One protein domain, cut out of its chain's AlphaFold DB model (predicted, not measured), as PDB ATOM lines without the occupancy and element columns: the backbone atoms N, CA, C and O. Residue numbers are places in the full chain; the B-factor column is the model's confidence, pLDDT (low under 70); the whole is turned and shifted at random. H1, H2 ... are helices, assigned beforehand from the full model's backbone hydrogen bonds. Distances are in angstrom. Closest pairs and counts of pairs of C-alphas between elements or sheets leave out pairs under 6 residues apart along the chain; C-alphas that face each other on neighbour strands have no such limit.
ATOM      1  N   PRO A  20      60.859   1.524 102.456       68.31
ATOM      2  CA  PRO A  20      59.572   2.129 102.756       68.31
ATOM      3  C   PRO A  20      59.426   3.395 101.912       68.31
ATOM      4  O   PRO A  20      60.372   4.186 101.812       68.31
ATOM      5  N   LYS A  21      58.287   3.529 101.224       67.38
ATOM      6  CA  LYS A  21      58.081   4.564 100.195       67.38
ATOM      7  C   LYS A  21      58.221   5.983 100.762       67.38
ATOM      8  O   LYS A  21      58.568   6.891 100.004       67.38
ATOM      9  N   ASP A  22      58.082   6.109 102.079       73.06
ATOM     10  CA  ASP A  22      58.012   7.367 102.822       73.06
ATOM     11  C   ASP A  22      59.360   7.828 103.404       73.06
ATOM     12  O   ASP A  22      59.436   8.872 104.050       73.06
ATOM     13  N   VAL A  23      60.462   7.098 103.172       82.50
ATOM     14  CA  VAL A  23      61.789   7.547 103.634       82.50
ATOM     15  C   VAL A  23      62.339   8.617 102.692       82.50
ATOM     16  O   VAL A  23      62.946   8.306 101.659       82.50
ATOM     17  N   LYS A  24      62.173   9.885 103.084       86.88
ATOM     18  CA  LYS A  24      62.808  11.034 102.425       86.88
ATOM     19  C   LYS A  24      64.330  10.946 102.551       86.88
ATOM     20  O   LYS A  24      64.874  10.630 103.609       86.88
ATOM     21  N   ARG A  25      65.039  11.213 101.453       90.94
ATOM     22  CA  ARG A  25      66.512  11.219 101.404       90.94
ATOM     23  C   ARG A  25      66.991  12.600 101.000       90.94
ATOM     24  O   ARG A  25      66.529  13.104  99.986       90.94
ATOM     25  N   PHE A  26      67.955  13.162 101.722       94.44
ATOM     26  CA  PHE A  26      68.478  14.511 101.477       94.44
ATOM     27  C   PHE A  26      69.785  14.520 100.686       94.44
ATOM     28  O   PHE A  26      70.574  13.565 100.739       94.44
ATOM     29  N   CYS A  27      70.014  15.588  99.923       95.19
ATOM     30  CA  CYS A  27      71.203  15.740  99.106       95.19
ATOM     31  C   CYS A  27      72.449  15.870  99.983       95.19
ATOM     32  O   CYS A  27      72.637  16.840 100.711       95.19
ATOM     33  N   GLY A  28      73.345  14.889  99.866       93.38
ATOM     34  CA  GLY A  28      74.595  14.884 100.624       93.38
ATOM     35  C   GLY A  28      75.562  16.023 100.282       93.38
ATOM     36  O   GLY A  28      76.464  16.245 101.074       93.38
ATOM     37  N   ILE A  29      75.401  16.710  99.140       95.81
ATOM     38  CA  ILE A  29      76.219  17.883  98.771       95.81
ATOM     39  C   ILE A  29      75.632  19.134  99.432       95.81
ATOM     40  O   ILE A  29      76.330  19.779 100.207       95.81
ATOM     41  N   CYS A  30      74.336  19.420  99.223       96.00
ATOM     42  CA  CYS A  30      73.659  20.562  99.854       96.00
ATOM     43  C   CYS A  30      73.819  20.556 101.377       96.00
ATOM     44  O   CYS A  30      74.098  21.596 101.974       96.00
ATOM     45  N   ARG A  31      73.757  19.365 101.993       95.62
ATOM     46  CA  ARG A  31      73.931  19.213 103.440       95.62
ATOM     47  C   ARG A  31      75.280  19.738 103.943       95.62
ATOM     48  O   ARG A  31      75.338  20.219 105.067       95.62
ATOM     49  N   GLN A  32      76.345  19.691 103.138       95.81
ATOM     50  CA  GLN A  32      77.654  20.224 103.550       95.81
ATOM     51  C   GLN A  32      77.748  21.748 103.524       95.81
ATOM     52  O   GLN A  32      78.647  22.305 104.151       95.81
ATOM     53  N   HIS A  33      76.797  22.402 102.864       95.25
ATOM     54  CA  HIS A  33      76.634  23.853 102.840       95.25
ATOM     55  C   HIS A  33      75.486  24.328 103.744       95.25
ATOM     56  O   HIS A  33      75.053  25.468 103.640       95.25
ATOM     57  N   GLY A  34      74.959  23.453 104.611       94.25
ATOM     58  CA  GLY A  34      73.869  23.786 105.530       94.25
ATOM     59  C   GLY A  34      72.472  23.809 104.901       94.25
ATOM     60  O   GLY A  34      71.512  24.107 105.605       94.25
ATOM     61  N   LYS A  35      72.319  23.453 103.615       93.81
ATOM     62  CA  LYS A  35      71.007  23.354 102.950       93.81
ATOM     63  C   LYS A  35      70.491  21.912 102.940       93.81
ATOM     64  O   LYS A  35      71.192  20.989 102.522       93.81
ATOM     65  N   MET A  36      69.247  21.702 103.363       93.62
ATOM     66  CA  MET A  36      68.624  20.376 103.474       93.62
ATOM     67  C   MET A  36      67.573  20.158 102.385       93.62
ATOM     68  O   MET A  36      66.378  20.169 102.645       93.62
ATOM     69  N   GLU A  37      68.040  19.898 101.166       93.38
ATOM     70  CA  GLU A  37      67.172  19.638 100.011       93.38
ATOM     71  C   GLU A  37      66.908  18.142  99.813       93.38
ATOM     72  O   GLU A  37      67.817  17.314  99.963       93.38
ATOM     73  N   GLU A  38      65.679  17.767  99.454       94.06
ATOM     74  CA  GLU A  38      65.340  16.378  99.138       94.06
ATOM     75  C   GLU A  38      66.016  15.938  97.828       94.06
ATOM     76  O   GLU A  38      65.990  16.624  96.819       94.06
ATOM     77  N   THR A  39      66.620  14.750  97.805       90.31
ATOM     78  CA  THR A  39      67.317  14.227  96.617       90.31
ATOM     79  C   THR A  39      66.417  14.049  95.399       90.31
ATOM     80  O   THR A  39      66.918  14.120  94.277       90.31
ATOM     81  N   ARG A  40      65.120  13.792  95.594       89.00
ATOM     82  CA  ARG A  40      64.163  13.592  94.502       89.00
ATOM     83  C   ARG A  40      63.850  14.935  93.843       89.00
ATOM     84  O   ARG A  40      63.306  15.815  94.490       89.00
ATOM     85  N   GLY A  41      64.189  15.080  92.564       88.94
ATOM     86  CA  GLY A  41      63.807  16.242  91.752       88.94
ATOM     87  C   GLY A  41      64.556  17.548  92.040       88.94
ATOM     88  O   GLY A  41      64.413  18.479  91.257       88.94
ATOM     89  N   HIS A  42      65.374  17.635  93.096       93.44
ATOM     90  CA  HIS A  42      66.157  18.850  93.332       93.44
ATOM     91  C   HIS A  42      67.212  19.081  92.246       93.44
ATOM     92  O   HIS A  42      67.910  18.163  91.803       93.44
ATOM     93  N   ILE A  43      67.380  20.351  91.892       93.75
ATOM     94  CA  ILE A  43      68.508  20.842  91.111       93.75
ATOM     95  C   ILE A  43      69.526  21.366  92.122       93.75
ATOM     96  O   ILE A  43      69.249  22.281  92.892       93.75
ATOM     97  N   CYS A  44      70.689  20.722  92.195       94.19
ATOM     98  CA  CYS A  44      71.690  21.051  93.201       94.19
ATOM     99  C   CYS A  44      72.430  22.339  92.823       94.19
ATOM    100  O   CYS A  44      73.224  22.337  91.888       94.19
ATOM    101  N   GLU A  45      72.233  23.402  93.600       94.31
ATOM    102  CA  GLU A  45      72.976  24.664  93.453       94.31
ATOM    103  C   GLU A  45      74.495  24.474  93.622       94.31
ATOM    104  O   GLU A  45      75.295  25.126  92.964       94.31
ATOM    105  N   PHE A  46      74.903  23.530  94.476       95.88
ATOM    106  CA  PHE A  46      76.309  23.232  94.773       95.88
ATOM    107  C   PHE A  46      76.876  22.081  93.930       95.88
ATOM    108  O   PHE A  46      77.874  21.466  94.321       95.88
ATOM    109  N   LYS A  47      76.242  21.737  92.801       93.38
ATOM    110  CA  LYS A  47      76.636  20.600  91.946       93.38
ATOM    111  C   LYS A  47      78.124  20.636  91.592       93.38
ATOM    112  O   LYS A  47      78.797  19.606  91.704       93.38
ATOM    113  N   ASP A  48      78.623  21.826  91.278       94.88
ATOM    114  CA  ASP A  48      79.987  22.067  90.803       94.88
ATOM    115  C   ASP A  48      80.885  22.693  91.889       94.88
ATOM    116  O   ASP A  48      81.978  23.163  91.616       94.88
ATOM    117  N   CYS A  49      80.466  22.677  93.163       96.19
ATOM    118  CA  CYS A  49      81.273  23.231  94.254       96.19
ATOM    119  C   CYS A  49      82.534  22.394  94.524       96.19
ATOM    120  O   CYS A  49      82.418  21.211  94.842       96.19
ATOM    121  N   GLU A  50      83.722  22.995  94.516       96.19
ATOM    122  CA  GLU A  50      85.007  22.294  94.691       96.19
ATOM    123  C   GLU A  50      85.558  22.314  96.128       96.19
ATOM    124  O   GLU A  50      86.716  21.973  96.364       96.19
ATOM    125  N   CYS A  51      84.745  22.677  97.128       95.56
ATOM    126  CA  CYS A  51      85.213  22.682  98.514       95.56
ATOM    127  C   CYS A  51      85.596  21.269  99.003       95.56
ATOM    128  O   CYS A  51      85.032  20.258  98.565       95.56
ATOM    129  N   GLN A  52      86.505  21.190  99.983       94.69
ATOM    130  CA  GLN A  52      87.000  19.917 100.530       94.69
ATOM    131  C   GLN A  52      85.862  18.974 100.966       94.69
ATOM    132  O   GLN A  52      85.859  17.795 100.612       94.69
ATOM    133  N   LYS A  53      84.833  19.495 101.653       94.06
ATOM    134  CA  LYS A  53      83.672  18.700 102.099       94.06
ATOM    135  C   LYS A  53      82.893  18.088 100.925       94.06
ATOM    136  O   LYS A  53      82.465  16.935 101.010       94.06
ATOM    137  N   CYS A  54      82.727  18.817  99.823       95.56
ATOM    138  CA  CYS A  54      82.047  18.321  98.623       95.56
ATOM    139  C   CYS A  54      82.889  17.290  97.868       95.56
ATOM    140  O   CYS A  54      82.350  16.267  97.436       95.56
ATOM    141  N   ASN A  55      84.207  17.481  97.798       94.44
ATOM    142  CA  ASN A  55      85.122  16.502  97.204       94.44
ATOM    143  C   ASN A  55      85.125  15.171  97.972       94.44
ATOM    144  O   ASN A  55      85.096  14.105  97.349       94.44
ATOM    145  N   LEU A  56      85.022  15.201  99.307       94.00
ATOM    146  CA  LEU A  56      84.833  13.993 100.123       94.00
ATOM    147  C   LEU A  56      83.512  13.273  99.801       94.00
ATOM    148  O   LEU A  56      83.481  12.049  99.648       94.00
ATOM    149  N   VAL A  57      82.408  14.013  99.644       93.94
ATOM    150  CA  VAL A  57      81.104  13.431  99.271       93.94
ATOM    151  C   VAL A  57      81.153  12.804  97.875       93.94
ATOM    152  O   VAL A  57      80.607  11.711  97.687       93.94
ATOM    153  N   ARG A  58      81.813  13.450  96.902       94.19
ATOM    154  CA  ARG A  58      82.012  12.899  95.549       94.19
ATOM    155  C   ARG A  58      82.850  11.624  95.582       94.19
ATOM    156  O   ARG A  58      82.407  10.608  95.048       94.19
ATOM    157  N   SER A  59      83.975  11.644  96.291       90.00
ATOM    158  CA  SER A  59      84.852  10.479  96.462       90.00
ATOM    159  C   SER A  59      84.093   9.301  97.075       90.00
ATOM    160  O   SER A  59      84.061   8.208  96.511       90.00
ATOM    161  N   ARG A  60      83.335   9.529  98.157       91.94
ATOM    162  CA  ARG A  60      82.481   8.498  98.772       91.94
ATOM    163  C   ARG A  60      81.443   7.930  97.799       91.94
ATOM    164  O   ARG A  60      81.211   6.721  97.789       91.94
ATOM    165  N   ARG A  61      80.787   8.775  96.989       91.50
ATOM    166  CA  ARG A  61      79.814   8.326  95.972       91.50
ATOM    167  C   ARG A  61      80.483   7.459  94.905       91.50
ATOM    168  O   ARG A  61      79.905   6.439  94.534       91.50
ATOM    169  N   LEU A  62      81.691   7.821  94.470       89.81
ATOM    170  CA  LEU A  62      82.482   7.035  93.526       89.81
ATOM    171  C   LEU A  62      82.776   5.639  94.093       89.81
ATOM    172  O   LEU A  62      82.416   4.648  93.455       89.81
ATOM    173  N   VAL A  63      83.298   5.550  95.322       89.75
ATOM    174  CA  VAL A  63      83.569   4.266  95.996       89.75
ATOM    175  C   VAL A  63      82.309   3.414  96.115       89.75
ATOM    176  O   VAL A  63      82.303   2.255  95.703       89.75
ATOM    177  N   MET A  64      81.208   3.987  96.613       81.12
ATOM    178  CA  MET A  64      79.948   3.248  96.734       81.12
ATOM    179  C   MET A  64      79.447   2.754  95.372       81.12
ATOM    180  O   MET A  64      78.972   1.623  95.272       81.12
ATOM    181  N   SER A  65      79.565   3.563  94.315       86.69
ATOM    182  CA  SER A  65      79.140   3.170  92.967       86.69
ATOM    183  C   SER A  65      79.949   1.983  92.428       86.69
ATOM    184  O   SER A  65      79.366   1.045  91.879       86.69
ATOM    185  N   GLN A  66      81.266   1.972  92.660       86.44
ATOM    186  CA  GLN A  66      82.150   0.871  92.276       86.44
ATOM    187  C   GLN A  66      81.837  -0.396  93.078       86.44
ATOM    188  O   GLN A  66      81.634  -1.458  92.491       86.44
ATOM    189  N   GLN A  67      81.689  -0.287  94.401       80.75
ATOM    190  CA  GLN A  67      81.316  -1.412  95.266       80.75
ATOM    191  C   GLN A  67      79.967  -2.032  94.866       80.75
ATOM    192  O   GLN A  67      79.832  -3.257  94.814       80.75
ATOM    193  N   ILE A  68      78.961  -1.206  94.553       82.94
ATOM    194  CA  ILE A  68      77.652  -1.679  94.080       82.94
ATOM    195  C   ILE A  68      77.790  -2.384  92.727       82.94
ATOM    196  O   ILE A  68      77.177  -3.434  92.529       82.94
ATOM    197  N   ARG A  69      78.592  -1.839  91.801       83.19
ATOM    198  CA  ARG A  69      78.855  -2.460  90.494       83.19
ATOM    199  C   ARG A  69      79.497  -3.837  90.656       83.19
ATOM    200  O   ARG A  69      79.017  -4.785  90.045       83.19
ATOM    201  N   LEU A  70      80.513  -3.956  91.506       80.00
ATOM    202  CA  LEU A  70      81.204  -5.221  91.771       80.00
ATOM    203  C   LEU A  70      80.276  -6.258  92.384       80.00
ATOM    204  O   LEU A  70      80.198  -7.376  91.884       80.00
ATOM    205  N   ARG A  71      79.502  -5.870  93.402       81.31
ATOM    206  CA  ARG A  71      78.500  -6.751  94.011       81.31
ATOM    207  C   ARG A  71      77.499  -7.253  92.974       81.31
ATOM    208  O   ARG A  71      77.254  -8.446  92.904       81.31
ATOM    209  N   ARG A  72      76.971  -6.366  92.124       79.56
ATOM    210  CA  ARG A  72      76.039  -6.753  91.051       79.56
ATOM    211  C   ARG A  72      76.696  -7.633  89.990       79.56
ATOM    212  O   ARG A  72      76.020  -8.497  89.452       79.56
ATOM    213  N   ALA A  73      77.969  -7.415  89.665       70.00
ATOM    214  CA  ALA A  73      78.704  -8.246  88.714       70.00
ATOM    215  C   ALA A  73      78.937  -9.658  89.269       70.00
ATOM    216  O   ALA A  73      78.715 -10.630  88.552       70.00
ATOM    217  N   GLN A  74      79.308  -9.761  90.549       70.69
ATOM    218  CA  GLN A  74      79.370 -11.022  91.285       70.69
ATOM    219  C   GLN A  74      77.990 -11.691  91.283       70.69
ATOM    220  O   GLN A  74      77.853 -12.783  90.748       70.69
ATOM    221  N   ASP A  75      76.943 -11.004  91.745       63.03
ATOM    222  CA  ASP A  75      75.575 -11.540  91.796       63.03
ATOM    223  C   ASP A  75      75.051 -11.969  90.412       63.03
ATOM    224  O   ASP A  75      74.356 -12.973  90.312       63.03
ATOM    225  N   LYS A  76      75.405 -11.258  89.330       62.19
ATOM    226  CA  LYS A  76      75.017 -11.603  87.949       62.19
ATOM    227  C   LYS A  76      75.686 -12.886  87.455       62.19
ATOM    228  O   LYS A  76      75.052 -13.622  86.706       62.19
ATOM    229  N   ARG A  77      76.929 -13.162  87.873       54.94
ATOM    230  CA  ARG A  77      77.574 -14.467  87.641       54.94
ATOM    231  C   ARG A  77      76.865 -15.591  88.406       54.94
ATOM    232  O   ARG A  77      76.883 -16.719  87.951       54.94
ATOM    233  N   PHE A  78      76.199 -15.275  89.519       49.75
ATOM    234  CA  PHE A  78      75.486 -16.247  90.354       49.75
ATOM    235  C   PHE A  78      73.974 -16.385  90.056       49.75
ATOM    236  O   PHE A  78      73.342 -17.258  90.635       49.75
ATOM    237  N   GLN A  79      73.373 -15.533  89.209       55.06
ATOM    238  CA  GLN A  79      71.910 -15.470  88.981       55.06
ATOM    239  C   GLN A  79      71.437 -15.969  87.606       55.06
ATOM    240  O   GLN A  79      70.266 -15.795  87.286       55.06
ATOM    241  N   ARG A  80      72.313 -16.518  86.758       40.19
ATOM    242  CA  ARG A  80      71.990 -16.730  85.337       40.19
ATOM    243  C   ARG A  80      71.425 -18.088  84.950       40.19
ATOM    244  O   ARG A  80      71.223 -18.280  83.759       40.19
ATOM    245  N   THR A  81      71.131 -18.969  85.896       49.12
ATOM    246  CA  THR A  81      70.546 -20.272  85.577       49.12
ATOM    247  C   THR A  81      69.455 -20.631  86.580       49.12
ATOM    248  O   THR A  81      69.636 -20.586  87.796       49.12
ATOM    249  N   ASP A  82      68.275 -20.906  86.041       48.41
ATOM    250  CA  ASP A  82      67.131 -21.560  86.678       48.41
ATOM    251  C   ASP A  82      67.369 -23.070  86.854       48.41
ATOM    252  O   ASP A  82      66.726 -23.711  87.686       48.41
ATOM    253  N   ARG A  83      68.352 -23.619  86.130       46.94
ATOM    254  CA  ARG A  83      68.808 -25.005  86.232       46.94
ATOM    255  C   ARG A  83      70.087 -25.124  87.078       46.94
ATOM    256  O   ARG A  83      71.102 -24.508  86.747       46.94
ATOM    257  N   PRO A  84      70.095 -25.948  88.146       50.16
ATOM    258  CA  PRO A  84      71.263 -26.131  89.017       50.16
ATOM    259  C   PRO A  84      72.484 -26.740  88.302       50.16
ATOM    260  O   PRO A  84      73.602 -26.573  88.777       50.16
ATOM    261  N   GLU A  85      72.274 -27.408  87.166       51.34
ATOM    262  CA  GLU A  85      73.295 -28.042  86.314       51.34
ATOM    263  C   GLU A  85      74.091 -27.039  85.462       51.34
ATOM    264  O   GLU A  85      75.196 -27.332  85.023       51.34
ATOM    265  N   GLU A  86      73.537 -25.853  85.216       48.97
ATOM    266  CA  GLU A  86      74.141 -24.839  84.345       48.97
ATOM    267  C   GLU A  86      74.853 -23.736  85.152       48.97
ATOM    268  O   GLU A  86      75.449 -22.814  84.598       48.97
ATOM    269  N   ALA A  87      74.783 -23.790  86.485       55.12
ATOM    270  CA  ALA A  87      75.533 -22.881  87.337       55.12
ATOM    271  C   ALA A  87      77.038 -23.193  87.236       55.12
ATOM    272  O   ALA A  87      77.471 -24.258  87.662       55.12
ATOM    273  N   ASP A  88      77.853 -22.228  86.790       46.91
ATOM    274  CA  ASP A  88      79.330 -22.323  86.702       46.91
ATOM    275  C   ASP A  88      80.030 -22.700  88.032       46.91
ATOM    276  O   ASP A  88      81.238 -22.928  88.082       46.91
ATOM    277  N   VAL A  89      79.284 -22.756  89.138       46.31
ATOM    278  CA  VAL A  89      79.743 -23.258  90.431       46.31
ATOM    279  C   VAL A  89      78.733 -24.282  90.949       46.31
ATOM    280  O   VAL A  89      77.945 -23.986  91.848       46.31
ATOM    281  N   ILE A  90      78.764 -25.496  90.399       40.47
ATOM    282  CA  ILE A  90      78.213 -26.681  91.067       40.47
ATOM    283  C   ILE A  90      79.237 -27.095  92.130       40.47
ATOM    284  O   ILE A  90      80.346 -27.504  91.776       40.47
ATOM    285  N   PRO A  91      78.942 -27.001  93.439       45.16
ATOM    286  CA  PRO A  91      79.807 -27.602  94.439       45.16
ATOM    287  C   PRO A  91      79.739 -29.113  94.234       45.16
ATOM    288  O   PRO A  91      78.686 -29.708  94.462       45.16
TER     289      PRO A  91
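This is residues 20 to 91 of the 504 residues of an uncharacterized protein of Meloidogyne hapla (UniProt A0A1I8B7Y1). What shape is this? A small looped head, holding the short helix H1, leads into one long helix, H2, with a loose tail, residues 79 to 91, at its far end. What is it made of? The 72 residues printed have two named helices, H1 then H2, and no named strand; the class is all helix, with under half of the residues in named elements. Is it compact? It is extended, with a radius of gyration of the C-alphas of 18.8 A, spanning 55 by 29 by 17 A.

Do the helices touch? H1, residues 30 to 33, and H2, residues 52 to 78, are close but not clearly touching; their closest C-alphas, of Gln 32 and Lys 53, are 6.4 A apart. What of their backbones? In H2 every O i to N i+4 pair is within hydrogen-bond range; H1 is too short for such a pair.

Where is H1? It begins at C-alpha 30, (73.659, 20.562, 99.854), and is 5.3 A long. Where does H2 end? It ends, after 39.3 A, at C-alpha 78, (75.486, -16.247, 90.354).

Is anything cut or long? The printed part has no cut, and the 18-residue link is long. Where is confidence low? Residues 20 to 21 and 75 to 91 have pLDDT under 70.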